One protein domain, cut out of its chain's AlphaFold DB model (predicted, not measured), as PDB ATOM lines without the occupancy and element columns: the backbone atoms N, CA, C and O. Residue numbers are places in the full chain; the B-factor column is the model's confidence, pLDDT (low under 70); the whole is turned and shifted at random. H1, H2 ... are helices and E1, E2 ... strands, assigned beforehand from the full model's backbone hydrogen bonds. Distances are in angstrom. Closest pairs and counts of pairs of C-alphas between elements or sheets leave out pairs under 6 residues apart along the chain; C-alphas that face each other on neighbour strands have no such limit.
ATOM      1  N   PHE A 284     152.198 224.524 203.310       92.50
ATOM      2  CA  PHE A 284     152.021 225.913 202.914       92.50
ATOM      3  C   PHE A 284     153.365 226.551 202.546       92.50
ATOM      4  O   PHE A 284     154.386 226.276 203.177       92.50
ATOM      5  N   ALA A 285     153.348 227.419 201.542       94.25
ATOM      6  CA  ALA A 285     154.433 228.329 201.217       94.25
ATOM      7  C   ALA A 285     153.863 229.659 200.722       94.25
ATOM      8  O   ALA A 285     152.954 229.677 199.892       94.25
ATOM      9  N   TYR A 286     154.453 230.762 201.165       96.06
ATOM     10  CA  TYR A 286     154.238 232.070 200.566       96.06
ATOM     11  C   TYR A 286     155.520 232.522 199.878       96.06
ATOM     12  O   TYR A 286     156.604 232.543 200.461       96.06
ATOM     13  N   ILE A 287     155.392 232.875 198.607       95.19
ATOM     14  CA  ILE A 287     156.486 233.322 197.764       95.19
ATOM     15  C   ILE A 287     156.299 234.820 197.521       95.19
ATOM     16  O   ILE A 287     155.394 235.204 196.771       95.19
ATOM     17  N   PRO A 288     157.126 235.692 198.126       94.12
ATOM     18  CA  PRO A 288     156.963 237.131 197.968       94.12
ATOM     19  C   PRO A 288     157.299 237.558 196.538       94.12
ATOM     20  O   PRO A 288     158.168 236.963 195.894       94.12
ATOM     21  N   ALA A 289     156.677 238.639 196.061       91.88
ATOM     22  CA  ALA A 289     156.883 239.189 194.719       91.88
ATOM     23  C   ALA A 289     158.358 239.501 194.410       91.88
ATOM     24  O   ALA A 289     158.785 239.413 193.261       91.88
ATOM     25  N   SER A 290     159.169 239.795 195.432       86.94
ATOM     26  CA  SER A 290     160.622 239.987 195.310       86.94
ATOM     27  C   SER A 290     161.387 238.741 194.842       86.94
ATOM     28  O   SER A 290     162.529 238.865 194.407       86.94
ATOM     29  N   SER A 291     160.774 237.557 194.904       87.69
ATOM     30  CA  SER A 291     161.337 236.300 194.390       87.69
ATOM     31  C   SER A 291     161.083 236.097 192.893       87.69
ATOM     32  O   SER A 291     161.627 235.164 192.305       87.69
ATOM     33  N   PHE A 292     160.254 236.939 192.270       89.44
ATOM     34  CA  PHE A 292     159.881 236.826 190.864       89.44
ATOM     35  C   PHE A 292     160.760 237.716 189.980       89.44
ATOM     36  O   PHE A 292     161.076 238.860 190.313       89.44
ATOM     37  N   ALA A 293     161.087 237.224 188.789       83.25
ATOM     38  CA  ALA A 293     161.639 238.039 187.720       83.25
ATOM     39  C   ALA A 293     160.517 238.858 187.064       83.25
ATOM     40  O   ALA A 293     159.527 238.307 186.583       83.25
ATOM     41  N   LYS A 294     160.673 240.185 187.001       84.88
ATOM     42  CA  LYS A 294     159.764 241.062 186.248       84.88
ATOM     43  C   LYS A 294     160.169 241.065 184.772       84.88
ATOM     44  O   LYS A 294     161.176 241.671 184.412       84.88
ATOM     45  N   LEU A 295     159.399 240.389 183.917       81.31
ATOM     46  CA  LEU A 295     159.701 240.273 182.481       81.31
ATOM     47  C   LEU A 295     159.394 241.568 181.726       81.31
ATOM     48  O   LEU A 295     160.073 241.930 180.766       81.31
ATOM     49  N   ASN A 296     158.332 242.250 182.143       82.06
ATOM     50  CA  ASN A 296     157.904 243.545 181.632       82.06
ATOM     51  C   ASN A 296     157.010 244.236 182.674       82.06
ATOM     52  O   ASN A 296     156.798 243.717 183.769       82.06
ATOM     53  N   ASP A 297     156.469 245.404 182.335       89.12
ATOM     54  CA  ASP A 297     155.651 246.202 183.253       89.12
ATOM     55  C   ASP A 297     154.410 245.490 183.804       89.12
ATOM     56  O   ASP A 297     153.902 245.933 184.827       89.12
ATOM     57  N   THR A 298     153.937 244.411 183.174       90.25
ATOM     58  CA  THR A 298     152.698 243.721 183.559       90.25
ATOM     59  C   THR A 298     152.880 242.245 183.907       90.25
ATOM     60  O   THR A 298     151.888 241.559 184.142       90.25
ATOM     61  N   THR A 299     154.107 241.715 183.868       90.25
ATOM     62  CA  THR A 299     154.341 240.261 183.893       90.25
ATOM     63  C   THR A 299     155.483 239.884 184.827       90.25
ATOM     64  O   THR A 299     156.599 240.394 184.683       90.25
ATOM     65  N   TYR A 300     155.204 238.944 185.726       91.25
ATOM     66  CA  TYR A 300     156.149 238.333 186.653       91.25
ATOM     67  C   TYR A 300     156.290 236.846 186.359       91.25
ATOM     68  O   TYR A 300     155.319 236.193 185.977       91.25
ATOM     69  N   GLU A 301     157.481 236.303 186.574       90.62
ATOM     70  CA  GLU A 301     157.733 234.878 186.420       90.62
ATOM     71  C   GLU A 301     158.672 234.340 187.499       90.62
ATOM     72  O   GLU A 301     159.590 235.027 187.949       90.62
ATOM     73  N   ILE A 302     158.441 233.097 187.908       89.94
ATOM     74  CA  ILE A 302     159.306 232.367 188.831       89.94
ATOM     75  C   ILE A 302     159.532 230.940 188.336       89.94
ATOM     76  O   ILE A 302     158.603 230.283 187.865       89.94
ATOM     77  N   LEU A 303     160.766 230.443 188.463       86.56
ATOM     78  CA  LEU A 303     161.071 229.043 188.167       86.56
ATOM     79  C   LEU A 303     160.530 228.136 189.276       86.56
ATOM     80  O   LEU A 303     160.640 228.452 190.461       86.56
ATOM     81  N   ALA A 304     160.040 226.960 188.896       88.38
ATOM     82  CA  ALA A 304     159.472 225.967 189.808       88.38
ATOM     83  C   ALA A 304     160.433 225.534 190.930       88.38
ATOM     84  O   ALA A 304     160.001 225.069 191.980       88.38
ATOM     85  N   ASP A 305     161.745 225.662 190.720       85.69
ATOM     86  CA  ASP A 305     162.765 225.326 191.719       85.69
ATOM     87  C   ASP A 305     162.838 226.329 192.887       85.69
ATOM     88  O   ASP A 305     163.417 225.995 193.919       85.69
ATOM     89  N   TYR A 306     162.236 227.517 192.754       86.31
ATOM     90  CA  TYR A 306     162.116 228.513 193.830       86.31
ATOM     91  C   TYR A 306     160.751 228.493 194.527       86.31
ATOM     92  O   TYR A 306     160.539 229.238 195.479       86.31
ATOM     93  N   VAL A 307     159.823 227.650 194.070       90.69
ATOM     94  CA  VAL A 307     158.505 227.490 194.688       90.69
ATOM     95  C   VAL A 307     158.577 226.328 195.677       90.69
ATOM     96  O   VAL A 307     158.246 225.182 195.361       90.69
ATOM     97  N   THR A 308     159.091 226.619 196.872       88.75
ATOM     98  CA  THR A 308     159.318 225.629 197.931       88.75
ATOM     99  C   THR A 308     158.779 226.087 199.282       88.75
ATOM    100  O   THR A 308     158.697 227.285 199.535       88.75
ATOM    101  N   ASP A 309     158.464 225.132 200.158       85.50
ATOM    102  CA  ASP A 309     158.183 225.395 201.574       85.50
ATOM    103  C   ASP A 309     159.445 225.835 202.348       85.50
ATOM    104  O   ASP A 309     160.554 225.889 201.803       85.50
ATOM    105  N   GLU A 310     159.281 226.137 203.640       81.12
ATOM    106  CA  GLU A 310     160.376 226.542 204.537       81.12
ATOM    107  C   GLU A 310     161.500 225.492 204.649       81.12
ATOM    108  O   GLU A 310     162.653 225.833 204.932       81.12
ATOM    109  N   ASP A 311     161.187 224.218 204.399       83.31
ATOM    110  CA  ASP A 311     162.129 223.098 204.426       83.31
ATOM    111  C   ASP A 311     162.818 222.868 203.061       83.31
ATOM    112  O   ASP A 311     163.700 222.008 202.935       83.31
ATOM    113  N   GLY A 312     162.458 223.648 202.036       84.69
ATOM    114  CA  GLY A 312     162.986 223.546 200.677       84.69
ATOM    115  C   GLY A 312     162.364 222.418 199.847       84.69
ATOM    116  O   GLY A 312     162.944 222.014 198.835       84.69
ATOM    117  N   ASN A 313     161.214 221.877 200.256       87.06
ATOM    118  CA  ASN A 313     160.470 220.902 199.464       87.06
ATOM    119  C   ASN A 313     159.573 221.615 198.454       87.06
ATOM    120  O   ASN A 313     158.990 222.654 198.751       87.06
ATOM    121  N   LYS A 314     159.414 221.025 197.265       88.06
ATOM    122  CA  LYS A 314     158.442 221.520 196.285       88.06
ATOM    123  C   LYS A 314     157.029 221.432 196.853       88.06
ATOM    124  O   LYS A 314     156.670 220.416 197.449       88.06
ATOM    125  N   VAL A 315     156.251 222.478 196.612       88.88
ATOM    126  CA  VAL A 315     154.849 222.575 197.021       88.88
ATOM    127  C   VAL A 315     153.928 222.481 195.809       88.88
ATOM    128  O   VAL A 315     154.236 222.978 194.728       88.88
ATOM    129  N   GLU A 316     152.796 221.812 196.000       93.00
ATOM    130  CA  GLU A 316     151.771 221.546 194.990       93.00
ATOM    131  C   GLU A 316     150.391 221.651 195.659       93.00
ATOM    132  O   GLU A 316     150.271 221.373 196.855       93.00
ATOM    133  N   GLY A 317     149.344 221.990 194.903       95.19
ATOM    134  CA  GLY A 317     147.967 222.022 195.403       95.19
ATOM    135  C   GLY A 317     147.183 223.262 194.988       95.19
ATOM    136  O   GLY A 317     146.873 223.434 193.818       95.19
ATOM    137  N   LEU A 318     146.779 224.086 195.943       96.88
ATOM    138  CA  LEU A 318     146.096 225.351 195.698       96.88
ATOM    139  C   LEU A 318     147.110 226.446 195.377       96.88
ATOM    140  O   LEU A 318     148.138 226.524 196.047       96.88
ATOM    141  N   LEU A 319     146.794 227.317 194.419       98.12
ATOM    142  CA  LEU A 319     147.540 228.551 194.163       98.12
ATOM    143  C   LEU A 319     146.624 229.751 194.396       98.12
ATOM    144  O   LEU A 319     145.545 229.844 193.808       98.12
ATOM    145  N   GLY A 320     147.083 230.685 195.223       98.31
ATOM    146  CA  GLY A 320     146.466 231.991 195.425       98.31
ATOM    147  C   GLY A 320     147.447 233.135 195.189       98.31
ATOM    148  O   GLY A 320     148.662 232.939 195.186       98.31
ATOM    149  N   LEU A 321     146.915 234.339 195.003       98.69
ATOM    150  CA  LEU A 321     147.680 235.567 194.791       98.69
ATOM    151  C   LEU A 321     147.294 236.626 195.816       98.69
ATOM    152  O   LEU A 321     146.138 236.705 196.218       98.69
ATOM    153  N   ASP A 322     148.265 237.447 196.183       98.56
ATOM    154  CA  ASP A 322     148.125 238.603 197.061       98.56
ATOM    155  C   ASP A 322     148.479 239.868 196.266       98.56
ATOM    156  O   ASP A 322     149.603 239.997 195.765       98.56
ATOM    157  N   TYR A 323     147.495 240.744 196.061       98.25
ATOM    158  CA  TYR A 323     147.638 242.008 195.335       98.25
ATOM    159  C   TYR A 323     146.497 242.971 195.673       98.25
ATOM    160  O   TYR A 323     145.437 242.556 196.141       98.25
ATOM    161  N   ASP A 324     146.679 244.260 195.384       98.19
ATOM    162  CA  ASP A 324     145.602 245.232 195.582       98.19
ATOM    163  C   ASP A 324     144.658 245.284 194.378       98.19
ATOM    164  O   ASP A 324     145.101 245.404 193.231       98.19
ATOM    165  N   TYR A 325     143.353 245.319 194.646       97.62
ATOM    166  CA  TYR A 325     142.364 245.779 193.680       97.62
ATOM    167  C   TYR A 325     142.438 247.301 193.544       97.62
ATOM    168  O   TYR A 325     142.393 248.046 194.523       97.62
ATOM    169  N   LEU A 326     142.508 247.771 192.303       97.12
ATOM    170  CA  LEU A 326     142.446 249.177 191.926       97.12
ATOM    171  C   LEU A 326     141.037 249.556 191.469       97.12
ATOM    172  O   LEU A 326     140.299 248.732 190.932       97.12
ATOM    173  N   THR A 327     140.644 250.821 191.638       96.88
ATOM    174  CA  THR A 327     139.336 251.299 191.168       96.88
ATOM    175  C   THR A 327     139.148 251.028 189.671       96.88
ATOM    176  O   THR A 327     139.894 251.543 188.835       96.88
ATOM    177  N   GLY A 328     138.084 250.306 189.321       97.12
ATOM    178  CA  GLY A 328     137.764 249.922 187.950       97.12
ATOM    179  C   GLY A 328     137.902 248.423 187.707       97.12
ATOM    180  O   GLY A 328     137.631 247.609 188.585       97.12
ATOM    181  N   ASP A 329     138.234 248.062 186.472       97.44
ATOM    182  CA  ASP A 329     138.412 246.665 186.080       97.44
ATOM    183  C   ASP A 329     139.822 246.210 186.486       97.44
ATOM    184  O   ASP A 329     140.789 246.890 186.156       97.44
ATOM    185  N   ASN A 330     139.925 245.074 187.173       97.56
ATOM    186  CA  ASN A 330     141.176 244.398 187.516       97.56
ATOM    187  C   ASN A 330     141.177 243.022 186.866       97.56
ATOM    188  O   ASN A 330     140.136 242.351 186.824       97.56
ATOM    189  N   ASP A 331     142.335 242.592 186.379       96.56
ATOM    190  CA  ASP A 331     142.437 241.323 185.679       96.56
ATOM    191  C   ASP A 331     143.840 240.726 185.801       96.56
ATOM    192  O   ASP A 331     144.815 241.273 185.285       96.56
ATOM    193  N   VAL A 332     143.927 239.565 186.450       97.31
ATOM    194  CA  VAL A 332     145.164 238.794 186.592       97.31
ATOM    195  C   VAL A 332     144.983 237.389 186.036       97.31
ATOM    196  O   VAL A 332     143.988 236.709 186.294       97.31
ATOM    197  N   TYR A 333     145.961 236.948 185.255       96.88
ATOM    198  CA  TYR A 333     145.987 235.673 184.558       96.88
ATOM    199  C   TYR A 333     147.241 234.891 184.932       96.88
ATOM    200  O   TYR A 333     148.346 235.433 184.917       96.88
ATOM    201  N   VAL A 334     147.065 233.608 185.244       97.38
ATOM    202  CA  VAL A 334     148.144 232.713 185.662       97.38
ATOM    203  C   VAL A 334     148.297 231.582 184.655       97.38
ATOM    204  O   VAL A 334     147.320 230.922 184.276       97.38
ATOM    205  N   THR A 335     149.541 231.329 184.259       95.00
ATOM    206  CA  THR A 335     149.928 230.130 183.512       95.00
ATOM    207  C   THR A 335     150.968 229.331 184.274       95.00
ATOM    208  O   THR A 335     151.860 229.893 184.907       95.00
ATOM    209  N   VAL A 336     150.875 228.009 184.167       95.06
ATOM    210  CA  VAL A 336     151.824 227.059 184.752       95.06
ATOM    211  C   VAL A 336     152.415 226.233 183.620       95.06
ATOM    212  O   VAL A 336     151.673 225.648 182.832       95.06
ATOM    213  N   ASP A 337     153.743 226.231 183.500       92.12
ATOM    214  CA  ASP A 337     154.483 225.567 182.418       92.12
ATOM    215  C   ASP A 337     153.937 225.952 181.015       92.12
ATOM    216  O   ASP A 337     153.717 225.116 180.128       92.12
ATOM    217  N   GLY A 338     153.630 227.244 180.839       86.75
ATOM    218  CA  GLY A 338     153.038 227.819 179.625       86.75
ATOM    219  C   GLY A 338     151.592 227.393 179.322       86.75
ATOM    220  O   GLY A 338     151.078 227.698 178.243       86.75
ATOM    221  N   GLN A 339     150.922 226.661 180.219       90.50
ATOM    222  CA  GLN A 339     149.513 226.287 180.073       90.50
ATOM    223  C   GLN A 339     148.595 227.208 180.894       90.50
ATOM    224  O   GLN A 339     148.941 227.553 182.022       90.50
ATOM    225  N   PRO A 340     147.409 227.575 180.368       93.81
ATOM    226  CA  PRO A 340     146.363 228.251 181.137       93.81
ATOM    227  C   PRO A 340     146.070 227.541 182.462       93.81
ATOM    228  O   PRO A 340     145.723 226.361 182.437       93.81
ATOM    229  N   PHE A 341     146.169 228.252 183.589       95.88
ATOM    230  CA  PHE A 341     145.918 227.679 184.916       95.88
ATOM    231  C   PHE A 341     144.724 228.320 185.627       95.88
ATOM    232  O   PHE A 341     143.849 227.611 186.117       95.88
ATOM    233  N   GLY A 342     144.647 229.651 185.633       96.75
ATOM    234  CA  GLY A 342     143.529 230.358 186.248       96.75
ATOM    235  C   GLY A 342     143.525 231.847 185.936       96.75
ATOM    236  O   GLY A 342     144.462 232.383 185.337       96.75
ATOM    237  N   ARG A 343     142.436 232.515 186.313       96.81
ATOM    238  CA  ARG A 343     142.239 233.947 186.092       96.81
ATOM    239  C   ARG A 343     141.326 234.521 187.161       96.81
ATOM    240  O   ARG A 343     140.287 233.932 187.440       96.81
ATOM    241  N   ASN A 344     141.663 235.692 187.682       96.56
ATOM    242  CA  ASN A 344     140.749 236.488 188.487       96.56
ATOM    243  C   ASN A 344     140.440 237.792 187.741       96.56
ATOM    244  O   ASN A 344     141.350 238.521 187.353       96.56
ATOM    245  N   THR A 345     139.153 238.054 187.512       96.06
ATOM    246  CA  THR A 345     138.671 239.300 186.908       96.06
ATOM    247  C   THR A 345     137.601 239.886 187.812       96.06
ATOM    248  O   THR A 345     136.585 239.239 188.079       96.06
ATOM    249  N   VAL A 346     137.790 241.129 188.242       96.38
ATOM    250  CA  VAL A 346     136.870 241.808 189.155       96.38
ATOM    251  C   VAL A 346     136.704 243.263 188.746       96.38
ATOM    252  O   VAL A 346     137.647 243.922 188.317       96.38
ATOM    253  N   LYS A 347     135.484 243.780 188.887       96.94
ATOM    254  CA  LYS A 347     135.232 245.215 188.801       96.94
ATOM    255  C   LYS A 347     135.077 245.765 190.206       96.94
ATOM    256  O   LYS A 347     134.094 245.459 190.879       96.94
ATOM    257  N   PHE A 348     136.044 246.559 190.627       96.19
ATOM    258  CA  PHE A 348     136.120 247.111 191.964       96.19
ATOM    259  C   PHE A 348     135.670 248.578 191.965       96.19
ATOM    260  O   PHE A 348     136.156 249.403 191.192       96.19
ATOM    261  N   GLU A 349     134.682 248.898 192.802       92.81
ATOM    262  CA  GLU A 349     134.042 250.224 192.858       92.81
ATOM    263  C   GLU A 349     134.537 251.075 194.043       92.81
ATOM    264  O   GLU A 349     134.041 252.188 194.244       92.81
ATOM    265  N   GLY A 350     135.493 250.570 194.832       88.12
ATOM    266  CA  GLY A 350     136.112 251.323 195.921       88.12
ATOM    267  C   GLY A 350     136.932 252.502 195.400       88.12
ATOM    268  O   GLY A 350     137.435 252.492 194.273       88.12
ATOM    269  N   ALA A 351     137.007 253.565 196.201       87.12
ATOM    270  CA  ALA A 351     137.659 254.817 195.809       87.12
ATOM    271  C   ALA A 351     139.188 254.784 195.953       87.12
ATOM    272  O   ALA A 351     139.872 255.543 195.270       87.12
ATOM    273  N   GLU A 352     139.696 253.930 196.837       89.75
ATOM    274  CA  GLU A 352     141.116 253.713 197.114       89.75
ATOM    275  C   GLU A 352     141.436 252.236 196.871       89.75
ATOM    276  O   GLU A 352     140.519 251.420 196.835       89.75
ATOM    277  N   SER A 353     142.711 251.897 196.681       93.75
ATOM    278  CA  SER A 353     143.114 250.502 196.497       93.75
ATOM    279  C   SER A 353     142.903 249.677 197.768       93.75
ATOM    280  O   SER A 353     143.100 250.180 198.877       93.75
ATOM    281  N   GLU A 354     142.528 248.410 197.604       94.62
ATOM    282  CA  GLU A 354     142.276 247.472 198.707       94.62
ATOM    283  C   GLU A 354     143.051 246.174 198.485       94.62
ATOM    284  O   GLU A 354     143.000 245.612 197.394       94.62
ATOM    285  N   GLN A 355     143.762 245.697 199.508       97.06
ATOM    286  CA  GLN A 355     144.494 244.431 199.442       97.06
ATOM    287  C   GLN A 355     143.520 243.250 199.373       97.06
ATOM    288  O   GLN A 355     142.600 243.141 200.187       97.06
ATOM    289  N   HIS A 356     143.767 242.322 198.448       98.12
ATOM    290  CA  HIS A 356     143.024 241.076 198.334       98.12
ATOM    291  C   HIS A 356     143.949 239.869 198.206       98.12
ATOM    292  O   HIS A 356     144.830 239.817 197.346       98.12
ATOM    293  N   ILE A 357     143.677 238.854 199.026       98.31
ATOM    294  CA  ILE A 357     144.303 237.538 198.901       98.31
ATOM    295  C   ILE A 357     143.278 236.587 198.296       98.31
ATOM    296  O   ILE A 357     142.323 236.160 198.949       98.31
ATOM    297  N   VAL A 358     143.474 236.261 197.023       97.12
ATOM    298  CA  VAL A 358     142.502 235.526 196.215       97.12
ATOM    299  C   VAL A 358     142.996 234.129 195.894       97.12
ATOM    300  O   VAL A 358     144.167 233.913 195.582       97.12
ATOM    301  N   LEU A 359     142.080 233.171 195.914       96.50
ATOM    302  CA  LEU A 359     142.330 231.831 195.407       96.50
ATOM    303  C   LEU A 359     142.186 231.838 193.877       96.50
ATOM    304  O   LEU A 359     141.191 232.343 193.358       96.50
ATOM    305  N   ILE A 360     143.177 231.306 193.155       97.56
ATOM    306  CA  ILE A 360     143.175 231.280 191.684       97.56
ATOM    307  C   ILE A 360     142.646 229.955 191.155       97.56
ATOM    308  O   ILE A 360     141.730 229.968 190.337       97.56
ATOM    309  N   ASN A 361     143.236 228.833 191.573       97.31
ATOM    310  CA  ASN A 361     142.760 227.495 191.220       97.31
ATOM    311  C   ASN A 361     143.409 226.407 192.103       97.31
ATOM    312  O   ASN A 361     144.320 226.694 192.888       97.31
ATOM    313  N   ASP A 362     142.955 225.162 191.959       96.06
ATOM    314  CA  ASP A 362     143.570 223.963 192.530       96.06
ATOM    315  C   ASP A 362     144.426 223.193 191.511       96.06
ATOM    316  O   ASP A 362     144.609 223.596 190.364       96.06
ATOM    317  N   GLY A 363     145.041 222.095 191.958       94.56
ATOM    318  CA  GLY A 363     145.866 221.239 191.102       94.56
ATOM    319  C   GLY A 363     147.164 221.879 190.598       94.56
ATOM    320  O   GLY A 363     147.736 221.390 189.624       94.56
ATOM    321  N   TYR A 364     147.646 222.947 191.241       95.88
ATOM    322  CA  TYR A 364     148.942 223.552 190.968       95.88
ATOM    323  C   TYR A 364     150.062 222.521 191.119       95.88
ATOM    324  O   TYR A 364     150.268 221.962 192.196       95.88
ATOM    325  N   ALA A 365     150.807 222.317 190.041       93.62
ATOM    326  CA  ALA A 365     152.082 221.624 190.028       93.62
ATOM    327  C   ALA A 365     152.891 222.164 188.846       93.62
ATOM    328  O   ALA A 365     152.421 222.125 187.708       93.62
ATOM    329  N   SER A 366     154.094 222.674 189.109       89.50
ATOM    330  CA  SER A 366     154.975 223.224 188.076       89.50
ATOM    331  C   SER A 366     156.264 222.419 187.980       89.50
ATOM    332  O   SER A 366     156.897 222.075 188.983       89.50
ATOM    333  N   SER A 367     156.657 222.110 186.748       88.75
ATOM    334  CA  SER A 367     157.925 221.457 186.434       88.75
ATOM    335  C   SER A 367     158.965 222.412 185.854       88.75
ATOM    336  O   SER A 367     160.143 222.050 185.821       88.75
ATOM    337  N   ASP A 368     158.545 223.604 185.429       88.06
ATOM    338  CA  ASP A 368     159.377 224.589 184.746       88.06
ATOM    339  C   ASP A 368     159.243 225.977 185.389       88.06
ATOM    340  O   ASP A 368     160.152 226.413 186.101       88.06
ATOM    341  N   HIS A 369     158.102 226.648 185.209       88.00
ATOM    342  CA  HIS A 369     157.885 228.016 185.685       88.00
ATOM    343  C   HIS A 369     156.400 228.364 185.870       88.00
ATOM    344  O   HIS A 369     155.497 227.704 185.346       88.00
ATOM    345  N   VAL A 370     156.162 229.453 186.599       94.75
ATOM    346  CA  VAL A 370     154.849 230.075 186.793       94.75
ATOM    347  C   VAL A 370     154.907 231.513 186.319       94.75
ATOM    348  O   VAL A 370     155.748 232.275 186.795       94.75
ATOM    349  N   THR A 371     153.974 231.898 185.453       94.00
ATOM    350  CA  THR A 371     153.852 233.270 184.949       94.00
ATOM    351  C   THR A 371     152.573 233.901 185.485       94.00
ATOM    352  O   THR A 371     151.488 233.321 185.383       94.00
ATOM    353  N   ILE A 372     152.701 235.108 186.032       97.06
ATOM    354  CA  ILE A 372     151.604 235.928 186.547       97.06
ATOM    355  C   ILE A 372     151.542 237.193 185.701       97.06
ATOM    356  O   ILE A 372     152.514 237.948 185.611       97.06
ATOM    357  N   ARG A 373     150.394 237.426 185.074       95.19
ATOM    358  CA  ARG A 373     150.190 238.531 184.146       95.19
ATOM    359  C   ARG A 373     148.989 239.371 184.550       95.19
ATOM    360  O   ARG A 373     147.874 238.866 184.575       95.19
ATOM    361  N   PHE A 374     149.215 240.658 184.753       96.19
ATOM    362  CA  PHE A 374     148.173 241.649 185.013       96.19
ATOM    363  C   PHE A 374     147.758 242.366 183.723       96.19
ATOM    364  O   PHE A 374     148.513 242.397 182.741       96.19
ATOM    365  N   ALA A 375     146.563 242.959 183.701       91.94
ATOM    366  CA  ALA A 375     146.095 243.722 182.547       91.94
ATOM    367  C   ALA A 375     146.787 245.082 182.410       91.94
ATOM    368  O   ALA A 375     146.988 245.557 181.285       91.94
ATOM    369  N   THR A 376     147.168 245.700 183.528       93.00
ATOM    370  CA  THR A 376     147.822 247.012 183.557       93.00
ATOM    371  C   THR A 376     149.112 246.994 184.371       93.00
ATOM    372  O   THR A 376     149.369 246.086 185.162       93.00
ATOM    373  N   LYS A 377     149.959 248.006 184.145       94.56
ATOM    374  CA  LYS A 377     151.181 248.200 184.931       94.56
ATOM    375  C   LYS A 377     150.829 248.536 186.375       94.56
ATOM    376  O   LYS A 377     151.487 248.068 187.294       94.56
ATOM    377  N   GLU A 378     149.810 249.367 186.548       96.38
ATOM    378  CA  GLU A 378     149.348 249.828 187.844       96.38
ATOM    379  C   GLU A 378     148.904 248.646 188.710       96.38
ATOM    380  O   GLU A 378     149.340 248.564 189.849       96.38
ATOM    381  N   GLU A 379     148.135 247.699 188.158       96.25
ATOM    382  CA  GLU A 379     147.792 246.436 188.837       96.25
ATOM    383  C   GLU A 379     149.040 245.589 189.130       96.25
ATOM    384  O   GLU A 379     149.219 245.085 190.230       96.25
ATOM    385  N   ALA A 380     149.955 245.453 188.168       95.00
ATOM    386  CA  ALA A 380     151.173 244.667 188.368       95.00
ATOM    387  C   ALA A 380     152.093 245.232 189.461       95.00
ATOM    388  O   ALA A 380     152.841 244.486 190.093       95.00
ATOM    389  N   ASP A 381     152.091 246.547 189.665       95.50
ATOM    390  CA  ASP A 381     152.903 247.204 190.686       95.50
ATOM    391  C   ASP A 381     152.326 246.991 192.111       95.50
ATOM    392  O   ASP A 381     153.040 247.252 193.082       95.50
ATOM    393  N   THR A 382     151.096 246.463 192.258       97.44
ATOM    394  CA  THR A 382     150.494 246.086 193.559       97.44
ATOM    395  C   THR A 382     150.707 244.621 193.944       97.44
ATOM    396  O   THR A 382     150.348 244.226 195.049       97.44
ATOM    397  N   PHE A 383     151.306 243.808 193.068       98.06
ATOM    398  CA  PHE A 383     151.567 242.396 193.343       98.06
ATOM    399  C   PHE A 383     152.490 242.213 194.558       98.06
ATOM    400  O   PHE A 383     153.645 242.651 194.541       98.06
ATOM    401  N   ALA A 384     151.989 241.540 195.597       97.19
ATOM    402  CA  ALA A 384     152.698 241.308 196.852       97.19
ATOM    403  C   ALA A 384     153.310 239.903 196.931       97.19
ATOM    404  O   ALA A 384     154.449 239.754 197.388       97.19
ATOM    405  N   GLY A 385     152.618 238.882 196.420       97.31
ATOM    406  CA  GLY A 385     153.138 237.518 196.434       97.31
ATOM    407  C   GLY A 385     152.145 236.443 196.005       97.31
ATOM    408  O   GLY A 385     151.003 236.706 195.631       97.31
ATOM    409  N   MET A 386     152.615 235.201 196.048       98.25
ATOM    410  CA  MET A 386     151.873 234.002 195.668       98.25
ATOM    411  C   MET A 386     151.858 233.019 196.835       98.25
ATOM    412  O   MET A 386     152.908 232.700 197.383       98.25
ATOM    413  N   SER A 387     150.685 232.500 197.185       97.81
ATOM    414  CA  SER A 387     150.531 231.443 198.189       97.81
ATOM    415  C   SER A 387     150.308 230.100 197.507       97.81
ATOM    416  O   SER A 387     149.493 230.002 196.591       97.81
ATOM    417  N   ILE A 388     151.008 229.066 197.970       96.81
ATOM    418  CA  ILE A 388     150.767 227.673 197.601       96.81
ATOM    419  C   ILE A 388     150.416 226.896 198.865       96.81
ATOM    420  O   ILE A 388     151.117 226.991 199.869       96.81
ATOM    421  N   SER A 389     149.354 226.101 198.818       92.38
ATOM    422  CA  SER A 389     149.019 225.169 199.901       92.38
ATOM    423  C   SER A 389     148.605 223.810 199.358       92.38
ATOM    424  O   SER A 389     148.329 223.685 198.168       92.38
ATOM    425  N   GLY A 390     148.581 222.765 200.188       86.56
ATOM    426  CA  GLY A 390     148.172 221.444 199.706       86.56
ATOM    427  C   GLY A 390     146.710 221.393 199.240       86.56
ATOM    428  O   GLY A 390     145.871 222.210 199.605       86.56
ATOM    429  N   GLY A 391     146.402 220.434 198.368       84.81
ATOM    430  CA  GLY A 391     145.166 220.460 197.584       84.81
ATOM    431  C   GLY A 391     143.908 219.982 198.318       84.81
ATOM    432  O   GLY A 391     143.830 218.831 198.758       84.81
ATOM    433  N   ILE A 392     142.872 220.820 198.309       89.81
ATOM    434  CA  ILE A 392     141.466 220.391 198.347       89.81
ATOM    435  C   ILE A 392     140.834 220.667 196.979       89.81
ATOM    436  O   ILE A 392     141.285 221.557 196.270       89.81
ATOM    437  N   ALA A 393     139.813 219.896 196.604       90.81
ATOM    438  CA  ALA A 393     139.113 220.124 195.342       90.81
ATOM    439  C   ALA A 393     138.257 221.392 195.434       90.81
ATOM    440  O   ALA A 393     137.453 221.506 196.365       90.81
ATOM    441  N   LEU A 394     138.408 222.297 194.471       93.25
ATOM    442  CA  LEU A 394     137.581 223.495 194.350       93.25
ATOM    443  C   LEU A 394     136.343 223.250 193.473       93.25
ATOM    444  O   LEU A 394     136.288 222.272 192.719       93.25
ATOM    445  N   PRO A 395     135.314 224.113 193.570       92.19
ATOM    446  CA  PRO A 395     134.168 224.061 192.672       92.19
ATOM    447  C   PRO A 395     134.574 224.200 191.194       92.19
ATOM    448  O   PRO A 395     135.467 224.975 190.857       92.19
ATOM    449  N   GLU A 396     133.835 223.546 190.284       91.06
ATOM    450  CA  GLU A 396     134.081 223.587 188.822       91.06
ATOM    451  C   GLU A 396     134.064 225.011 188.220       91.06
ATOM    452  O   GLU A 396     134.410 225.196 187.053       91.06
ATOM    453  N   SER A 397     133.604 226.025 188.962       90.69
ATOM    454  CA  SER A 397     133.660 227.429 188.543       90.69
ATOM    455  C   SER A 397     135.090 227.961 188.436       90.69
ATOM    456  O   SER A 397     135.324 228.823 187.594       90.69
ATOM    457  N   TYR A 398     136.038 227.439 189.221       92.31
ATOM    458  CA  TYR A 398     137.445 227.847 189.159       92.31
ATOM    459  C   TYR A 398     138.130 227.385 187.859       92.31
ATOM    460  O   TYR A 398     138.988 228.086 187.329       92.31
ATOM    461  N   ASP A 399     137.655 226.292 187.252       90.94
ATOM    462  CA  ASP A 399     138.104 225.818 185.933       90.94
ATOM    463  C   ASP A 399     137.504 226.610 184.755       90.94
ATOM    464  O   ASP A 399     137.902 226.445 183.596       90.94
ATOM    465  N   GLN A 400     136.498 227.450 185.015       91.12
ATOM    466  CA  GLN A 400     135.743 228.165 183.988       91.12
ATOM    467  C   GLN A 400     136.239 229.602 183.839       91.12
ATOM    468  O   GLN A 400     135.592 230.548 184.278       91.12
ATOM    469  N   PHE A 401     137.358 229.774 183.134       92.50
ATOM    470  CA  PHE A 401     137.917 231.096 182.848       92.50
ATOM    471  C   PHE A 401     138.229 231.313 181.363       92.50
ATOM    472  O   PHE A 401     138.504 230.389 180.593       92.50
ATOM    473  N   GLU A 402     138.185 232.578 180.941       88.81
ATOM    474  CA  GLU A 402     138.586 232.970 179.591       88.81
ATOM    475  C   GLU A 402     140.113 232.997 179.473       88.81
ATOM    476  O   GLU A 402     140.788 233.775 180.149       88.81
ATOM    477  N   THR A 403     140.659 232.187 178.564       86.81
ATOM    478  CA  THR A 403     142.096 232.170 178.267       86.81
ATOM    479  C   THR A 403     142.526 233.454 177.567       86.81
ATOM    480  O   THR A 403     141.918 233.840 176.561       86.81
ATOM    481  N   MET A 404     143.614 234.068 178.023       79.50
ATOM    482  CA  MET A 404     144.260 235.149 177.283       79.50
ATOM    483  C   MET A 404     145.078 234.575 176.121       79.50
ATOM    484  O   MET A 404     145.621 233.475 176.204       79.50
ATOM    485  N   ALA A 405     145.140 235.300 175.001       68.38
ATOM    486  CA  ALA A 405     146.023 234.913 173.908       68.38
ATOM    487  C   ALA A 405     147.480 235.019 174.377       68.38
ATOM    488  O   ALA A 405     147.842 236.003 175.022       68.38
ATOM    489  N   SER A 406     148.304 234.027 174.030       59.22
ATOM    490  CA  SER A 406     149.750 234.101 174.222       59.22
ATOM    491  C   SER A 406     150.276 235.291 173.420       59.22
ATOM    492  O   SER A 406     150.268 235.259 172.183       59.22
ATOM    493  N   ASP A 407     150.704 236.348 174.099       55.84
ATOM    494  CA  ASP A 407     151.583 237.308 173.449       55.84
ATOM    495  C   ASP A 407     152.934 236.608 173.325       55.84
ATOM    496  O   ASP A 407     153.382 235.991 174.280       55.84
ATOM    497  N   GLU A 408     153.575 236.636 172.154       50.16
ATOM    498  CA  GLU A 408     154.867 235.957 171.922       50.16
ATOM    499  C   GLU A 408     156.052 236.609 172.680       50.16
ATOM    500  O   GLU A 408     157.154 236.729 172.149       50.16
ATOM    501  N   ALA A 409     155.805 237.100 173.893       50.97
ATOM    502  CA  ALA A 409     156.734 237.776 174.784       50.97
ATOM    503  C   ALA A 409     157.160 236.903 175.979       50.97
ATOM    504  O   ALA A 409     157.787 237.429 176.896       50.97
ATOM    505  N   ASP A 410     156.852 235.603 175.970       53.00
ATOM    506  CA  ASP A 410     157.397 234.659 176.949       53.00
ATOM    507  C   ASP A 410     158.917 234.551 176.731       53.00
ATOM    508  O   ASP A 410     159.386 234.291 175.613       53.00
ATOM    509  N   LEU A 411     159.702 234.810 177.780       52.66
ATOM    510  CA  LEU A 411     161.152 234.617 177.736       52.66
ATOM    511  C   LEU A 411     161.457 233.114 177.671       52.66
ATOM    512  O   LEU A 411     160.704 232.285 178.175       52.66
ATOM    513  N   SER A 412     162.564 232.728 177.034       56.44
ATOM    514  CA  SER A 412     162.992 231.327 177.103       56.44
ATOM    515  C   SER A 412     163.510 231.006 178.510       56.44
ATOM    516  O   SER A 412     164.088 231.877 179.153       56.44
ATOM    517  N   ALA A 413     163.394 229.755 178.973       52.50
ATOM    518  CA  ALA A 413     163.938 229.336 180.273       52.50
ATOM    519  C   ALA A 413     165.437 229.687 180.452       52.50
ATOM    520  O   ALA A 413     165.888 229.940 181.565       52.50
ATOM    521  N   GLU A 414     166.211 229.756 179.359       51.38
ATOM    522  CA  GLU A 414     167.610 230.217 179.370       51.38
ATOM    523  C   GLU A 414     167.732 231.738 179.605       51.38
ATOM    524  O   GLU A 414     168.635 232.166 180.321       51.38
ATOM    525  N   ASP A 415     166.827 232.548 179.045       59.47
ATOM    526  CA  ASP A 415     166.771 234.002 179.270       59.47
ATOM    527  C   ASP A 415     166.254 234.337 180.681       59.47
ATOM    528  O   ASP A 415     166.727 235.287 181.302       59.47
ATOM    529  N   LEU A 416     165.339 233.523 181.214       58.44
ATOM    530  CA  LEU A 416     164.880 233.593 182.602       58.44
ATOM    531  C   LEU A 416     165.973 233.232 183.596       58.44
ATOM    532  O   LEU A 416     166.222 233.999 184.523       58.44
ATOM    533  N   LEU A 417     166.684 232.120 183.379       53.91
ATOM    534  CA  LEU A 417     167.851 231.790 184.196       53.91
ATOM    535  C   LEU A 417     168.895 232.909 184.137       53.91
ATOM    536  O   LEU A 417     169.444 233.269 185.169       53.91
ATOM    537  N   ALA A 418     169.143 233.502 182.967       56.06
ATOM    538  CA  ALA A 418     170.086 234.612 182.836       56.06
ATOM    539  C   ALA A 418     169.629 235.891 183.566       56.06
ATOM    540  O   ALA A 418     170.473 236.624 184.078       56.06
ATOM    541  N   ALA A 419     168.317 236.148 183.644       53.97
ATOM    542  CA  ALA A 419     167.747 237.239 184.437       53.97
ATOM    543  C   ALA A 419     167.804 236.973 185.954       53.97
ATOM    544  O   ALA A 419     167.789 237.927 186.729       53.97
ATOM    545  N   ILE A 420     167.880 235.698 186.362       51.31
ATOM    546  CA  ILE A 420     167.935 235.246 187.761       51.31
ATOM    547  C   ILE A 420     169.387 235.044 188.271       51.31
ATOM    548  O   ILE A 420     169.639 235.178 189.466       51.31
ATOM    549  N   GLU A 421     170.350 234.704 187.400       46.53
ATOM    550  CA  GLU A 421     171.712 234.243 187.759       46.53
ATOM    551  C   GLU A 421     172.759 235.333 188.047       46.53
ATOM    552  O   GLU A 421     173.820 235.023 188.604       46.53
ATOM    553  N   GLU A 422     172.537 236.602 187.706       47.03
ATOM    554  CA  GLU A 422     173.278 237.626 188.439       47.03
ATOM    555  C   GLU A 422     172.729 237.570 189.877       47.03
ATOM    556  O   GLU A 422     171.536 237.432 190.052       47.03
TER     557      GLU A 422
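Overview. This is residues 284 to 422 of the 618 residues of an uncharacterized protein of Oribacterium sp (UniProt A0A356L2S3). Two twisted sheets pack face to face as a sandwich: E2, E3, E8, E5 and E6 make one layer and E1, E9, E4 and E7 the other, with the strands of the one at 34 degrees to those of the other. The short helix H1 is at one end of the sandwich, and residues 390 to 412, a long stretch with no named element, run round its outside to the helix H2, which packs on the E2 and E3 part of the larger sheet. The printed part has 139 residues with nine named strands and two named helices, in the order E1 E2 E3 E4 E5 E6 E7 E8 H1 E9 H2; both sheets are antiparallel and the class is mostly strand. The whole is compact, with a radius of gyration of the C-alphas of 14.4 A, and its outline is rounded, spanning 40 by 33 by 28 A.

Arrangement. Start at the first printed residue: E1, residues 284 to 288, is the antiparallel neighbour of E9, residues 385 to 389, and N 285 and O 388 are within hydrogen-bond range at 2.8 A. Next across the sheet is E4, residues 317 to 325, antiparallel to E9, with N 320 and O 387 2.9 A apart. The other edge strand is E7, residues 354 to 364, antiparallel to E4, with N 321 and O 358 2.8 A apart; E7 bends by 52 degrees at residue 361. The other sheet begins with a hairpin, E2, residues 293 to 296, and E3, residues 299 to 303, where N 293 and O 301 are 2.8 A apart. Beside E3 look for E8, residues 369 to 374, with N 300 and O 372 at 2.9 A, and then E5, residues 328 to 336, with N 373 and O 333 at 2.9 A. E5 forms a hairpin with the edge strand E6, residues 339 to 348, where N 332 and O 344 are 2.9 A apart. The parts of the two sheets that face each other are 9.4 A centre to centre. The closest C-alphas of E6 and E7 are those of Gly 342 and Ile 360, 5.5 A apart, while E1 and E6 are apart. H1, residues 377 to 380, stands only just at the level of the five-stranded sheet, at a height of 3.7 A, and only grazes the other sheet with its residues 378 to 380. H2, residues 413 to 421, is on the five-stranded sheet at a height of 8.8 A, over E3, and runs across the strands, at 85 degrees to E3 on the local plane. In H2 every O i to N i+4 pair is within hydrogen-bond range; H1 is too short for such a pair.

Along the chain. Find C-alpha 284 at (152.021, 225.913, 202.914); from there E1 runs 13.2 A to residue 288. E2, 293 to 296, and E3, 299 to 303, measure 9.0 A and 13.8 A. E4, 317 to 325, is 24.5 A long, E5, 328 to 336, 27.0 A, and E6, 339 to 348, 27.5 A. E7, 354 to 364, begins at C-alpha 354, (142.276, 247.472, 198.707), and spans 26.0 A. E8, 369 to 374, measures 16.8 A, H1, 377 to 380, 4.9 A, and E9, 385 to 389, 13.5 A. H2, 413 to 421, covers 11.9 A and ends at C-alpha 421, (171.712, 234.243, 187.759).

Size, cuts and confidence. The two C-alphas farthest apart are those of Ala 351 and Glu 414, at 42.1 A. The printed part has no cut. The long links are E3 to E4, with 13 residues, and E9 to H2, with 23. The mean pLDDT of the printed part is 87.7; look for the values under 70 at residues 405 to 422, where the model's confidence is low.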